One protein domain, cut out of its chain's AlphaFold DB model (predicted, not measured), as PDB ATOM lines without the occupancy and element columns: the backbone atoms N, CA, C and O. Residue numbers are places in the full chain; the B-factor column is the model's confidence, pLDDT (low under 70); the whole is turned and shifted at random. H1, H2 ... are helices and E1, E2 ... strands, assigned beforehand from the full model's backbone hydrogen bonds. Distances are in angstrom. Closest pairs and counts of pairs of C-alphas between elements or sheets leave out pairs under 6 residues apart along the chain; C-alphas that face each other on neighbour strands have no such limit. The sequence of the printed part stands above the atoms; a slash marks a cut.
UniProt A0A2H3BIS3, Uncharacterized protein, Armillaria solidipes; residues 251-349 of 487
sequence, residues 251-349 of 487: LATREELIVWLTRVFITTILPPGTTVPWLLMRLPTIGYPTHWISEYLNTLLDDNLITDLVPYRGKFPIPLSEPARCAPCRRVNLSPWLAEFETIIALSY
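This is residues 251 to 349 of the 487 residues of an uncharacterized protein of Armillaria solidipes (UniProt A0A2H3BIS3). A small strand hairpin, E1 and E2, and a helical hairpin, H2 and H3, lie on different sides of the middle helix H1; H4 runs across the helical hairpin's open end. The printed part has 99 residues, with four named helices and two named strands in the order H1 H2 H3 E1 E2 H4 along the chain; by its named elements the class is mostly helix, and the sheet E1 - E2 is antiparallel. The whole is compact, radius of gyration of the C-alphas 13.7 A, spanning 36 by 32 by 25 A.

E1 is residues 306 to 309, E2 326 to 331. H1, residues 254 to 269, 22.3 A long, begins at C-alpha (233.625, 370.706, 173.671). H2 is 277 to 286, H3 290 to 301; H4, 335 to 347, 19.0 A, ends at (230.767, 345.762, 162.610).

E1 and E2 have N 307 and O 330 within hydrogen-bond range, 2.9 A. The closest C-alphas of H1 and E1, Arg 263 and Leu 309, are 7.0 A apart. H2 and H3 only just touch, with 3 pairs of C-alphas within 8 A, the closest Pro 284 and Thr 290, 5.8 A. H3, with residue 301 alone, only just touches H4, with 3 such pairs, the closest Leu 301 and Leu 338, 6.4 A. Every O i to N i+4 pair is within range in H1 and H3, 4 of 6 in H2, 7 of 9 in H4.

The printed part has no cut. The E1 to E2 link is long. Residues 272 to 276 have pLDDT under 70.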
ATOM      1  N   LEU A 251     234.172 376.592 165.538       94.88
ATOM      2  CA  LEU A 251     233.323 375.430 165.799       94.88
ATOM      3  C   LEU A 251     232.635 375.554 167.167       94.88
ATOM      4  O   LEU A 251     232.835 376.524 167.904       94.88
ATOM      5  N   ALA A 252     231.771 374.590 167.488       94.19
ATOM      6  CA  ALA A 252     231.228 374.453 168.840       94.19
ATOM      7  C   ALA A 252     232.351 374.135 169.843       94.19
ATOM      8  O   ALA A 252     233.306 373.430 169.500       94.19
ATOM      9  N   THR A 253     232.245 374.626 171.077       95.56
ATOM     10  CA  THR A 253     233.123 374.183 172.164       95.56
ATOM     11  C   THR A 253     232.893 372.701 172.451       95.56
ATOM     12  O   THR A 253     231.930 372.091 171.976       95.56
ATOM     13  N   ARG A 254     233.779 372.099 173.247       96.31
ATOM     14  CA  ARG A 254     233.625 370.706 173.671       96.31
ATOM     15  C   ARG A 254     232.286 370.501 174.371       96.31
ATOM     16  O   ARG A 254     231.552 369.583 174.026       96.31
ATOM     17  N   GLU A 255     231.956 371.370 175.315       94.75
ATOM     18  CA  GLU A 255     230.743 371.288 176.124       94.75
ATOM     19  C   GLU A 255     229.492 371.414 175.247       94.75
ATOM     20  O   GLU A 255     228.580 370.594 175.354       94.75
ATOM     21  N   GLU A 256     229.478 372.377 174.321       93.31
ATOM     22  CA  GLU A 256     228.389 372.555 173.356       93.31
ATOM     23  C   GLU A 256     228.225 371.323 172.451       93.31
ATOM     24  O   GLU A 256     227.104 370.854 172.242       93.31
ATOM     25  N   LEU A 257     229.334 370.761 171.949       94.38
ATOM     26  CA  LEU A 257     229.335 369.548 171.130       94.38
ATOM     27  C   LEU A 257     228.753 368.354 171.883       94.38
ATOM     28  O   LEU A 257     227.897 367.661 171.338       94.38
ATOM     29  N   ILE A 258     229.185 368.114 173.123       94.50
ATOM     30  CA  ILE A 258     228.705 366.979 173.918       94.50
ATOM     31  C   ILE A 258     227.216 367.119 174.237       94.50
ATOM     32  O   ILE A 258     226.471 366.150 174.088       94.50
ATOM     33  N   VAL A 259     226.752 368.312 174.617       92.88
ATOM     34  CA  VAL A 259     225.324 368.562 174.868       92.88
ATOM     35  C   VAL A 259     224.503 368.310 173.605       92.88
ATOM     36  O   VAL A 259     223.482 367.621 173.652       92.88
ATOM     37  N   TRP A 260     224.956 368.817 172.458       91.38
ATOM     38  CA  TRP A 260     224.267 368.607 171.192       91.38
ATOM     39  C   TRP A 260     224.248 367.131 170.771       91.38
ATOM     40  O   TRP A 260     223.174 366.604 170.477       91.38
ATOM     41  N   LEU A 261     225.387 366.435 170.822       92.69
ATOM     42  CA  LEU A 261     225.467 365.003 170.520       92.69
ATOM     43  C   LEU A 261     224.574 364.175 171.441       92.69
ATOM     44  O   LEU A 261     223.906 363.253 170.977       92.69
ATOM     45  N   THR A 262     224.508 364.534 172.724       93.38
ATOM     46  CA  THR A 262     223.620 363.881 173.694       93.38
ATOM     47  C   THR A 262     222.158 364.092 173.320       93.38
ATOM     48  O   THR A 262     221.355 363.163 173.393       93.38
ATOM     49  N   ARG A 263     221.788 365.289 172.855       90.38
ATOM     50  CA  ARG A 263     220.425 365.577 172.396       90.38
ATOM     51  C   ARG A 263     220.066 364.788 171.138       90.38
ATOM     52  O   ARG A 263     218.998 364.175 171.104       90.38
ATOM     53  N   VAL A 264     220.942 364.773 170.132       88.69
ATOM     54  CA  VAL A 264     220.761 363.973 168.905       88.69
ATOM     55  C   VAL A 264     220.616 362.499 169.267       88.69
ATOM     56  O   VAL A 264     219.678 361.840 168.832       88.69
ATOM     57  N   PHE A 265     221.476 361.998 170.149       90.38
ATOM     58  CA  PHE A 265     221.418 360.630 170.635       90.38
ATOM     59  C   PHE A 265     220.079 360.310 171.316       90.38
ATOM     60  O   PHE A 265     219.376 359.408 170.868       90.38
ATOM     61  N   ILE A 266     219.666 361.083 172.330       89.88
ATOM     62  CA  ILE A 266     218.405 360.867 173.063       89.88
ATOM     63  C   ILE A 266     217.199 360.917 172.122       89.88
ATOM     64  O   ILE A 266     216.305 360.082 172.225       89.88
ATOM     65  N   THR A 267     217.166 361.879 171.199       85.38
ATOM     66  CA  THR A 267     216.067 362.008 170.226       85.38
ATOM     67  C   THR A 267     216.049 360.888 169.190       85.38
ATOM     68  O   THR A 267     214.983 360.593 168.657       85.38
ATOM     69  N   THR A 268     217.191 360.237 168.957       84.31
ATOM     70  CA  THR A 268     217.302 359.053 168.100       84.31
ATOM     71  C   THR A 268     216.878 357.783 168.827       84.31
ATOM     72  O   THR A 268     216.321 356.901 168.198       84.31
ATOM     73  N   ILE A 269     217.110 357.654 170.136       86.81
ATOM     74  CA  ILE A 269     216.743 356.436 170.882       86.81
ATOM     75  C   ILE A 269     215.348 356.492 171.521       86.81
ATOM     76  O   ILE A 269     214.830 355.451 171.932       86.81
ATOM     77  N   LEU A 270     214.728 357.677 171.626       87.06
ATOM     78  CA  LEU A 270     213.452 357.894 172.321       87.06
ATOM     79  C   LEU A 270     212.510 358.880 171.584       87.06
ATOM     80  O   LEU A 270     212.602 360.097 171.783       87.06
ATOM     81  N   PRO A 271     211.501 358.381 170.838       70.88
ATOM     82  CA  PRO A 271     211.316 356.977 170.459       70.88
ATOM     83  C   PRO A 271     212.477 356.498 169.570       70.88
ATOM     84  O   PRO A 271     213.066 357.333 168.885       70.88
ATOM     85  N   PRO A 272     212.829 355.200 169.595       62.69
ATOM     86  CA  PRO A 272     213.949 354.700 168.811       62.69
ATOM     87  C   PRO A 272     213.727 354.975 167.323       62.69
ATOM     88  O   PRO A 272     212.614 354.894 166.825       62.69
ATOM     89  N   GLY A 273     214.786 355.339 166.630       64.25
ATOM     90  CA  GLY A 273     214.889 355.560 165.199       64.25
ATOM     91  C   GLY A 273     216.290 355.144 164.765       64.25
ATOM     92  O   GLY A 273     217.109 354.745 165.593       64.25
ATOM     93  N   THR A 274     216.584 355.205 163.468       58.38
ATOM     94  CA  THR A 274     217.876 354.711 162.973       58.38
ATOM     95  C   THR A 274     219.041 355.489 163.579       58.38
ATOM     96  O   THR A 274     219.096 356.717 163.512       58.38
ATOM     97  N   THR A 275     219.980 354.748 164.156       57.06
ATOM     98  CA  THR A 275     221.145 355.261 164.872       57.06
ATOM     99  C   THR A 275     222.059 356.108 163.974       57.06
ATOM    100  O   THR A 275     222.218 355.816 162.789       57.06
ATOM    101  N   VAL A 276     222.745 357.103 164.557       63.41
ATOM    102  CA  VAL A 276     223.621 358.058 163.839       63.41
ATOM    103  C   VAL A 276     225.151 357.839 164.021       63.41
ATOM    104  O   VAL A 276     225.877 358.825 164.166       63.41
ATOM    105  N   PRO A 277     225.724 356.609 164.016       71.88
ATOM    106  CA  PRO A 277     227.179 356.431 164.160       71.88
ATOM    107  C   PRO A 277     227.982 357.215 163.113       71.88
ATOM    108  O   PRO A 277     229.056 357.737 163.408       71.88
ATOM    109  N   TRP A 278     227.430 357.353 161.907       81.06
ATOM    110  CA  TRP A 278     228.043 358.066 160.787       81.06
ATOM    111  C   TRP A 278     228.311 359.545 161.082       81.06
ATOM    112  O   TRP A 278     229.297 360.100 160.600       81.06
ATOM    113  N   LEU A 279     227.491 360.177 161.928       88.75
ATOM    114  CA  LEU A 279     227.729 361.553 162.349       88.75
ATOM    115  C   LEU A 279     229.043 361.673 163.123       88.75
ATOM    116  O   LEU A 279     229.839 362.565 162.839       88.75
ATOM    117  N   LEU A 280     229.304 360.746 164.051       91.75
ATOM    118  CA  LEU A 280     230.537 360.745 164.841       91.75
ATOM    119  C   LEU A 280     231.773 360.587 163.950       91.75
ATOM    120  O   LEU A 280     232.790 361.228 164.200       91.75
ATOM    121  N   MET A 281     231.671 359.793 162.881       89.62
ATOM    122  CA  MET A 281     232.750 359.600 161.904       89.62
ATOM    123  C   MET A 281     233.024 360.860 161.067       89.62
ATOM    124  O   MET A 281     234.154 361.076 160.632       89.62
ATOM    125  N   ARG A 282     232.019 361.725 160.870       91.06
ATOM    126  CA  ARG A 282     232.149 362.972 160.101       91.06
ATOM    127  C   ARG A 282     232.810 364.098 160.899       91.06
ATOM    128  O   ARG A 282     233.564 364.881 160.324       91.06
ATOM    129  N   LEU A 283     232.580 364.192 162.208       94.75
ATOM    130  CA  LEU A 283     233.067 365.309 163.038       94.75
ATOM    131  C   LEU A 283     234.585 365.589 162.948       94.75
ATOM    132  O   LEU A 283     234.951 366.765 162.853       94.75
ATOM    133  N   PRO A 284     235.486 364.585 162.900       95.56
ATOM    134  CA  PRO A 284     236.922 364.825 162.743       95.56
ATOM    135  C   PRO A 284     237.257 365.542 161.435       95.56
ATOM    136  O   PRO A 284     238.067 366.463 161.423       95.56
ATOM    137  N   THR A 285     236.576 365.182 160.343       93.88
ATOM    138  CA  THR A 285     236.771 365.836 159.041       93.88
ATOM    139  C   THR A 285     236.297 367.289 159.044       93.88
ATOM    140  O   THR A 285     236.840 368.108 158.314       93.88
ATOM    141  N   ILE A 286     235.328 367.635 159.901       95.06
ATOM    142  CA  ILE A 286     234.868 369.017 160.096       95.06
ATOM    143  C   ILE A 286     235.914 369.848 160.854       95.06
ATOM    144  O   ILE A 286     235.986 371.059 160.654       95.06
ATOM    145  N   GLY A 287     236.761 369.212 161.668       96.44
ATOM    146  CA  GLY A 287     237.811 369.858 162.463       96.44
ATOM    147  C   GLY A 287     237.673 369.654 163.974       96.44
ATOM    148  O   GLY A 287     238.445 370.236 164.736       96.44
ATOM    149  N   TYR A 288     236.714 368.841 164.430       97.44
ATOM    150  CA  TYR A 288     236.579 368.529 165.850       97.44
ATOM    151  C   TYR A 288     237.694 367.590 166.335       97.44
ATOM    152  O   TYR A 288     238.019 366.618 165.646       97.44
ATOM    153  N   PRO A 289     238.259 367.816 167.536       97.75
ATOM    154  CA  PRO A 289     239.282 366.938 168.086       97.75
ATOM    155  C   PRO A 289     238.779 365.503 168.284       97.75
ATOM    156  O   PRO A 289     237.783 365.259 168.964       97.75
ATOM    157  N   THR A 290     239.520 364.535 167.742       97.19
ATOM    158  CA  THR A 290     239.197 363.099 167.808       97.19
ATOM    159  C   THR A 290     239.037 362.579 169.234       97.19
ATOM    160  O   THR A 290     238.160 361.760 169.493       97.19
ATOM    161  N   HIS A 291     239.841 363.081 170.175       97.12
ATOM    162  CA  HIS A 291     239.764 362.674 171.577       97.12
ATOM    163  C   HIS A 291     238.453 363.101 172.260       97.12
ATOM    164  O   HIS A 291     237.976 362.364 173.113       97.12
ATOM    165  N   TRP A 292     237.815 364.213 171.856       97.56
ATOM    166  CA  TRP A 292     236.495 364.603 172.387       97.56
ATOM    167  C   TRP A 292     235.414 363.604 171.978       97.56
ATOM    168  O   TRP A 292     234.567 363.220 172.780       97.56
ATOM    169  N   ILE A 293     235.464 363.169 170.720       96.56
ATOM    170  CA  ILE A 293     234.479 362.260 170.132       96.56
ATOM    171  C   ILE A 293     234.678 360.842 170.680       96.56
ATOM    172  O   ILE A 293     233.710 360.185 171.054       96.56
ATOM    173  N   SER A 294     235.935 360.401 170.778       96.44
ATOM    174  CA  SER A 294     236.312 359.129 171.398       96.44
ATOM    175  C   SER A 294     235.857 359.059 172.858       96.44
ATOM    176  O   SER A 294     235.195 358.100 173.246       96.44
ATOM    177  N   GLU A 295     236.143 360.081 173.670       97.00
ATOM    178  CA  GLU A 295     235.724 360.126 175.077       97.00
ATOM    179  C   GLU A 295     234.197 360.069 175.220       97.00
ATOM    180  O   GLU A 295     233.676 359.321 176.051       97.00
ATOM    181  N   TYR A 296     233.470 360.802 174.373       96.31
ATOM    182  CA  TYR A 296     232.010 360.775 174.359       96.31
ATOM    183  C   TYR A 296     231.461 359.392 174.011       96.31
ATOM    184  O   TYR A 296     230.622 358.862 174.737       96.31
ATOM    185  N   LEU A 297     231.952 358.776 172.932       95.06
ATOM    186  CA  LEU A 297     231.496 357.451 172.521       95.06
ATOM    187  C   LEU A 297     231.792 356.399 173.595       95.06
ATOM    188  O   LEU A 297     230.911 355.611 173.926       95.06
ATOM    189  N   ASN A 298     232.986 356.421 174.192       95.44
ATOM    190  CA  ASN A 298     233.319 355.523 175.299       95.44
ATOM    191  C   ASN A 298     232.418 355.773 176.523       95.44
ATOM    192  O   ASN A 298     231.956 354.819 177.136       95.44
ATOM    193  N   THR A 299     232.060 357.028 176.823       95.94
ATOM    194  CA  THR A 299     231.088 357.354 177.887       95.94
ATOM    195  C   THR A 299     229.721 356.709 177.640       95.94
ATOM    196  O   THR A 299     229.082 356.239 178.586       95.94
ATOM    197  N   LEU A 300     229.265 356.672 176.381       94.88
ATOM    198  CA  LEU A 300     228.029 355.983 176.009       94.88
ATOM    199  C   LEU A 300     228.163 354.466 176.179       94.88
ATOM    200  O   LEU A 300     227.295 353.854 176.797       94.88
ATOM    201  N   LEU A 301     229.250 353.879 175.669       94.00
ATOM    202  CA  LEU A 301     229.517 352.436 175.723       94.00
ATOM    203  C   LEU A 301     229.693 351.917 177.162       94.00
ATOM    204  O   LEU A 301     229.268 350.808 177.474       94.00
ATOM    205  N   ASP A 302     230.232 352.741 178.061       95.19
ATOM    206  CA  ASP A 302     230.405 352.423 179.482       95.19
ATOM    207  C   ASP A 302     229.142 352.669 180.337       95.19
ATOM    208  O   ASP A 302     229.199 352.590 181.570       95.19
ATOM    209  N   ASP A 303     227.986 352.965 179.723       94.69
ATOM    210  CA  ASP A 303     226.722 353.261 180.422       94.69
ATOM    211  C   ASP A 303     226.856 354.425 181.424       94.69
ATOM    212  O   ASP A 303     226.231 354.423 182.488       94.69
ATOM    213  N   ASN A 304     227.735 355.394 181.155       95.69
ATOM    214  CA  ASN A 304     228.134 356.416 182.128       95.69
ATOM    215  C   ASN A 304     227.698 357.835 181.744       95.69
ATOM    216  O   ASN A 304     228.227 358.818 182.263       95.69
ATOM    217  N   LEU A 305     226.718 357.953 180.848       96.06
ATOM    218  CA  LEU A 305     226.187 359.243 180.433       96.06
ATOM    219  C   LEU A 305     225.489 359.948 181.602       96.06
ATOM    220  O   LEU A 305     224.505 359.459 182.163       96.06
ATOM    221  N   ILE A 306     225.995 361.133 181.928       96.50
ATOM    222  CA  ILE A 306     225.407 362.068 182.882       96.50
ATOM    223  C   ILE A 306     224.899 363.273 182.090       96.50
ATOM    224  O   ILE A 306     225.647 363.871 181.320       96.50
ATOM    225  N   THR A 307     223.624 363.618 182.250       95.50
ATOM    226  CA  THR A 307     222.995 364.697 181.483       95.50
ATOM    227  C   THR A 307     221.871 365.381 182.256       95.50
ATOM    228  O   THR A 307     221.207 364.789 183.110       95.50
ATOM    229  N   ASP A 308     221.655 366.652 181.950       94.69
ATOM    230  CA  ASP A 308     220.516 367.467 182.365       94.69
ATOM    231  C   ASP A 308     219.385 367.452 181.318       94.69
ATOM    232  O   ASP A 308     218.260 367.856 181.609       94.69
ATOM    233  N   LEU A 309     219.636 366.926 180.117       92.25
ATOM    234  CA  LEU A 309     218.652 366.866 179.044       92.25
ATOM    235  C   LEU A 309     217.500 365.928 179.399       92.25
ATOM    236  O   LEU A 309     217.676 364.905 180.068       92.25
ATOM    237  N   VAL A 310     216.303 366.267 178.923       89.81
ATOM    238  CA  VAL A 310     215.096 365.468 179.149       89.81
ATOM    239  C   VAL A 310     214.530 365.000 177.807       89.81
ATOM    240  O   VAL A 310     214.324 365.828 176.920       89.81
ATOM    241  N   PRO A 311     214.208 363.702 177.643       89.69
ATOM    242  CA  PRO A 311     213.560 363.190 176.445       89.69
ATOM    243  C   PRO A 311     212.251 363.923 176.167       89.69
ATOM    244  O   PRO A 311     211.436 364.150 177.074       89.69
ATOM    245  N   TYR A 312     212.033 364.277 174.903       86.44
ATOM    246  CA  TYR A 312     210.794 364.906 174.473       86.44
ATOM    247  C   TYR A 312     209.631 363.917 174.600       86.44
ATOM    248  O   TYR A 312     209.693 362.805 174.074       86.44
ATOM    249  N   ARG A 313     208.543 364.323 175.268       85.06
ATOM    250  CA  ARG A 313     207.330 363.497 175.459       85.06
ATOM    251  C   ARG A 313     206.090 364.034 174.737       85.06
ATOM    252  O   ARG A 313     205.055 363.380 174.741       85.06
ATOM    253  N   GLY A 314     206.184 365.208 174.115       84.06
ATOM    254  CA  GLY A 314     205.061 365.838 173.419       84.06
ATOM    255  C   GLY A 314     204.796 365.264 172.023       84.06
ATOM    256  O   GLY A 314     205.390 364.263 171.607       84.06
ATOM    257  N   LYS A 315     203.887 365.907 171.288       82.06
ATOM    258  CA  LYS A 315     203.552 365.557 169.900       82.06
ATOM    259  C   LYS A 315     204.554 366.180 168.938       82.06
ATOM    260  O   LYS A 315     204.903 367.339 169.092       82.06
ATOM    261  N   PHE A 316     204.979 365.430 167.931       79.88
ATOM    262  CA  PHE A 316     205.849 365.983 166.899       79.88
ATOM    263  C   PHE A 316     205.119 366.997 165.998       79.88
ATOM    264  O   PHE A 316     203.904 366.869 165.823       79.88
ATOM    265  N   PRO A 317     205.847 367.962 165.398       81.38
ATOM    266  CA  PRO A 317     207.298 368.200 165.514       81.38
ATOM    267  C   PRO A 317     207.734 368.745 166.888       81.38
ATOM    268  O   PRO A 317     206.918 369.253 167.647       81.38
ATOM    269  N   ILE A 318     209.023 368.592 167.232       81.94
ATOM    270  CA  ILE A 318     209.562 369.118 168.499       81.94
ATOM    271  C   ILE A 318     209.576 370.655 168.408       81.94
ATOM    272  O   ILE A 318     210.164 371.169 167.457       81.94
ATOM    273  N   PRO A 319     208.983 371.391 169.363       82.50
ATOM    274  CA  PRO A 319     209.006 372.851 169.353       82.50
ATOM    275  C   PRO A 319     210.420 373.423 169.513       82.50
ATOM    276  O   PRO A 319     211.232 372.872 170.257       82.50
ATOM    277  N   LEU A 320     210.678 374.588 168.911       81.31
ATOM    278  CA  LEU A 320     211.936 375.339 169.075       81.31
ATOM    279  C   LEU A 320     212.206 375.789 170.518       81.31
ATOM    280  O   LEU A 320     213.335 376.136 170.843       81.31
ATOM    281  N   SER A 321     211.191 375.789 171.387       81.44
ATOM    282  CA  SER A 321     211.332 376.088 172.817       81.44
ATOM    283  C   SER A 321     211.856 374.909 173.643       81.44
ATOM    284  O   SER A 321     212.326 375.108 174.761       81.44
ATOM    285  N   GLU A 322     211.812 373.686 173.108       83.50
ATOM    286  CA  GLU A 322     212.234 372.476 173.816       83.50
ATOM    287  C   GLU A 322     213.714 372.458 174.259       83.50
ATOM    288  O   GLU A 322     213.971 371.938 175.344       83.50
ATOM    289  N   PRO A 323     214.700 373.026 173.525       77.62
ATOM    290  CA  PRO A 323     216.105 373.021 173.940       77.62
ATOM    291  C   PRO A 323     216.369 373.667 175.297       77.62
ATOM    292  O   PRO A 323     217.359 373.324 175.935       77.62
ATOM    293  N   ALA A 324     215.511 374.601 175.722       80.50
ATOM    294  CA  ALA A 324     215.631 375.281 177.007       80.50
ATOM    295  C   ALA A 324     215.177 374.406 178.189       80.50
ATOM    296  O   ALA A 324     215.363 374.781 179.347       80.50
ATOM    297  N   ARG A 325     214.553 373.252 177.922       85.06
ATOM    298  CA  ARG A 325     214.072 372.348 178.960       85.06
ATOM    299  C   ARG A 325     215.204 371.448 179.451       85.06
ATOM    300  O   ARG A 325     215.559 370.464 178.805       85.06
ATOM    301  N   CYS A 326     215.679 371.745 180.653       86.75
ATOM    302  CA  CYS A 326     216.623 370.915 181.394       86.75
ATOM    303  C   CYS A 326     215.995 370.403 182.700       86.75
ATOM    304  O   CYS A 326     215.033 370.965 183.227       86.75
ATOM    305  N   ALA A 327     216.555 369.324 183.226       90.12
ATOM    306  CA  ALA A 327     216.307 368.776 184.551       90.12
ATOM    307  C   ALA A 327     217.619 368.773 185.353       90.12
ATOM    308  O   ALA A 327     218.682 369.026 184.791       90.12
ATOM    309  N   PRO A 328     217.595 368.471 186.660       93.62
ATOM    310  CA  PRO A 328     218.825 368.230 187.396       93.62
ATOM    311  C   PRO A 328     219.702 367.183 186.700       93.62
ATOM    312  O   PRO A 328     219.211 366.167 186.194       93.62
ATOM    313  N   CYS A 329     221.004 367.457 186.687       95.00
ATOM    314  CA  CYS A 329     221.996 366.587 186.084       95.00
ATOM    315  C   CYS A 329     221.953 365.205 186.750       95.00
ATOM    316  O   CYS A 329     222.005 365.097 187.978       95.00
ATOM    317  N   ARG A 330     221.811 364.150 185.948       95.19
ATOM    318  CA  ARG A 330     221.615 362.781 186.436       95.19
ATOM    319  C   ARG A 330     222.250 361.773 185.494       95.19
ATOM    320  O   ARG A 330     222.373 362.026 184.298       95.19
ATOM    321  N   ARG A 331     222.613 360.612 186.034       95.06
ATOM    322  CA  ARG A 331     223.017 359.469 185.216       95.06
ATOM    323  C   ARG A 331     221.778 358.826 184.603       95.06
ATOM    324  O   ARG A 331     220.818 358.554 185.321       95.06
ATOM    325  N   VAL A 332     221.818 358.583 183.301       95.06
ATOM    326  CA  VAL A 332     220.759 357.880 182.565       95.06
ATOM    327  C   VAL A 332     221.164 356.429 182.317       95.06
ATOM    328  O   VAL A 332     222.344 356.087 182.381       95.06
ATOM    329  N   ASN A 333     220.185 355.563 182.067       94.69
ATOM    330  CA  ASN A 333     220.405 354.144 181.811       94.69
ATOM    331  C   ASN A 333     220.441 353.868 180.305       94.69
ATOM    332  O   ASN A 333     219.405 353.899 179.641       94.69
ATOM    333  N   LEU A 334     221.628 353.570 179.786       94.25
ATOM    334  CA  LEU A 334     221.873 353.220 178.388       94.25
ATOM    335  C   LEU A 334     221.944 351.715 178.153       94.25
ATOM    336  O   LEU A 334     221.881 351.294 177.000       94.25
ATOM    337  N   SER A 335     222.011 350.908 179.220       93.88
ATOM    338  CA  SER A 335     222.123 349.446 179.124       93.88
ATOM    339  C   SER A 335     221.184 348.760 178.116       93.88
ATOM    340  O   SER A 335     221.654 347.821 177.472       93.88
ATOM    341  N   PRO A 336     219.931 349.215 177.878       93.75
ATOM    342  CA  PRO A 336     219.080 348.587 176.870       93.75
ATOM    343  C   PRO A 336     219.576 348.741 175.429       93.75
ATOM    344  O   PRO A 336     219.330 347.864 174.611       93.75
ATOM    345  N   TRP A 337     220.271 349.828 175.101       93.25
ATOM    346  CA  TRP A 337     220.729 350.105 173.735       93.25
ATOM    347  C   TRP A 337     222.187 349.700 173.494       93.25
ATOM    348  O   TRP A 337     222.636 349.690 172.350       93.25
ATOM    349  N   LEU A 338     222.936 349.334 174.543       92.88
ATOM    350  CA  LEU A 338     224.351 348.968 174.408       92.88
ATOM    351  C   LEU A 338     224.569 347.791 173.462       92.88
ATOM    352  O   LEU A 338     225.486 347.848 172.655       92.88
ATOM    353  N   ALA A 339     223.712 346.767 173.513       93.12
ATOM    354  CA  ALA A 339     223.850 345.604 172.639       93.12
ATOM    355  C   ALA A 339     223.791 345.995 171.150       93.12
ATOM    356  O   ALA A 339     224.567 345.481 170.344       93.12
ATOM    357  N   GLU A 340     222.914 346.939 170.791       93.31
ATOM    358  CA  GLU A 340     222.859 347.505 169.443       93.31
ATOM    359  C   GLU A 340     224.113 348.323 169.130       93.31
ATOM    360  O   GLU A 340     224.751 348.095 168.103       93.31
ATOM    361  N   PHE A 341     224.498 349.253 170.007       91.75
ATOM    362  CA  PHE A 341     225.642 350.127 169.743       91.75
ATOM    363  C   PHE A 341     226.951 349.367 169.632       91.75
ATOM    364  O   PHE A 341     227.687 349.588 168.676       91.75
ATOM    365  N   GLU A 342     227.231 348.447 170.549       93.56
ATOM    366  CA  GLU A 342     228.416 347.598 170.474       93.56
ATOM    367  C   GLU A 342     228.422 346.797 169.173       93.56
ATOM    368  O   GLU A 342     229.449 346.756 168.503       93.56
ATOM    369  N   THR A 343     227.276 346.239 168.762       95.12
ATOM    370  CA  THR A 343     227.152 345.509 167.490       95.12
ATOM    371  C   THR A 343     227.460 346.416 166.300       95.12
ATOM    372  O   THR A 343     228.257 346.046 165.439       95.12
ATOM    373  N   ILE A 344     226.875 347.616 166.248       93.00
ATOM    374  CA  ILE A 344     227.085 348.561 165.146       93.00
ATOM    375  C   ILE A 344     228.553 348.992 165.072       93.00
ATOM    376  O   ILE A 344     229.158 348.875 164.008       93.00
ATOM    377  N   ILE A 345     229.144 349.443 166.185       93.25
ATOM    378  CA  ILE A 345     230.532 349.918 166.191       93.25
ATOM    379  C   ILE A 345     231.504 348.761 165.925       93.25
ATOM    380  O   ILE A 345     232.462 348.957 165.188       93.25
ATOM    381  N   ALA A 346     231.263 347.552 166.441       94.69
ATOM    382  CA  ALA A 346     232.117 346.393 166.170       94.69
ATOM    383  C   ALA A 346     232.067 345.960 164.694       94.69
ATOM    384  O   ALA A 346     233.102 345.631 164.113       94.69
ATOM    385  N   LEU A 347     230.892 346.004 164.054       93.56
ATOM    386  CA  LEU A 347     230.767 345.762 162.610       93.56
ATOM    387  C   LEU A 347     231.466 346.844 161.780       93.56
ATOM    388  O   LEU A 347     231.974 346.544 160.700       93.56
ATOM    389  N   SER A 348     231.509 348.078 162.284       91.06
ATOM    390  CA  SER A 348     232.166 349.215 161.642       91.06
ATOM    391  C   SER A 348     233.506 349.580 162.286       91.06
ATOM    392  O   SER A 348     233.893 350.738 162.198       91.06
ATOM    393  N   TYR A 349     234.203 348.661 162.964       90.12
ATOM    394  CA  TYR A 349     235.330 349.019 163.848       90.12
ATOM    395  C   TYR A 349     236.467 349.763 163.136       90.12
ATOM    396  O   TYR A 349     237.133 350.605 163.731       90.12
TER     397      TYR A 349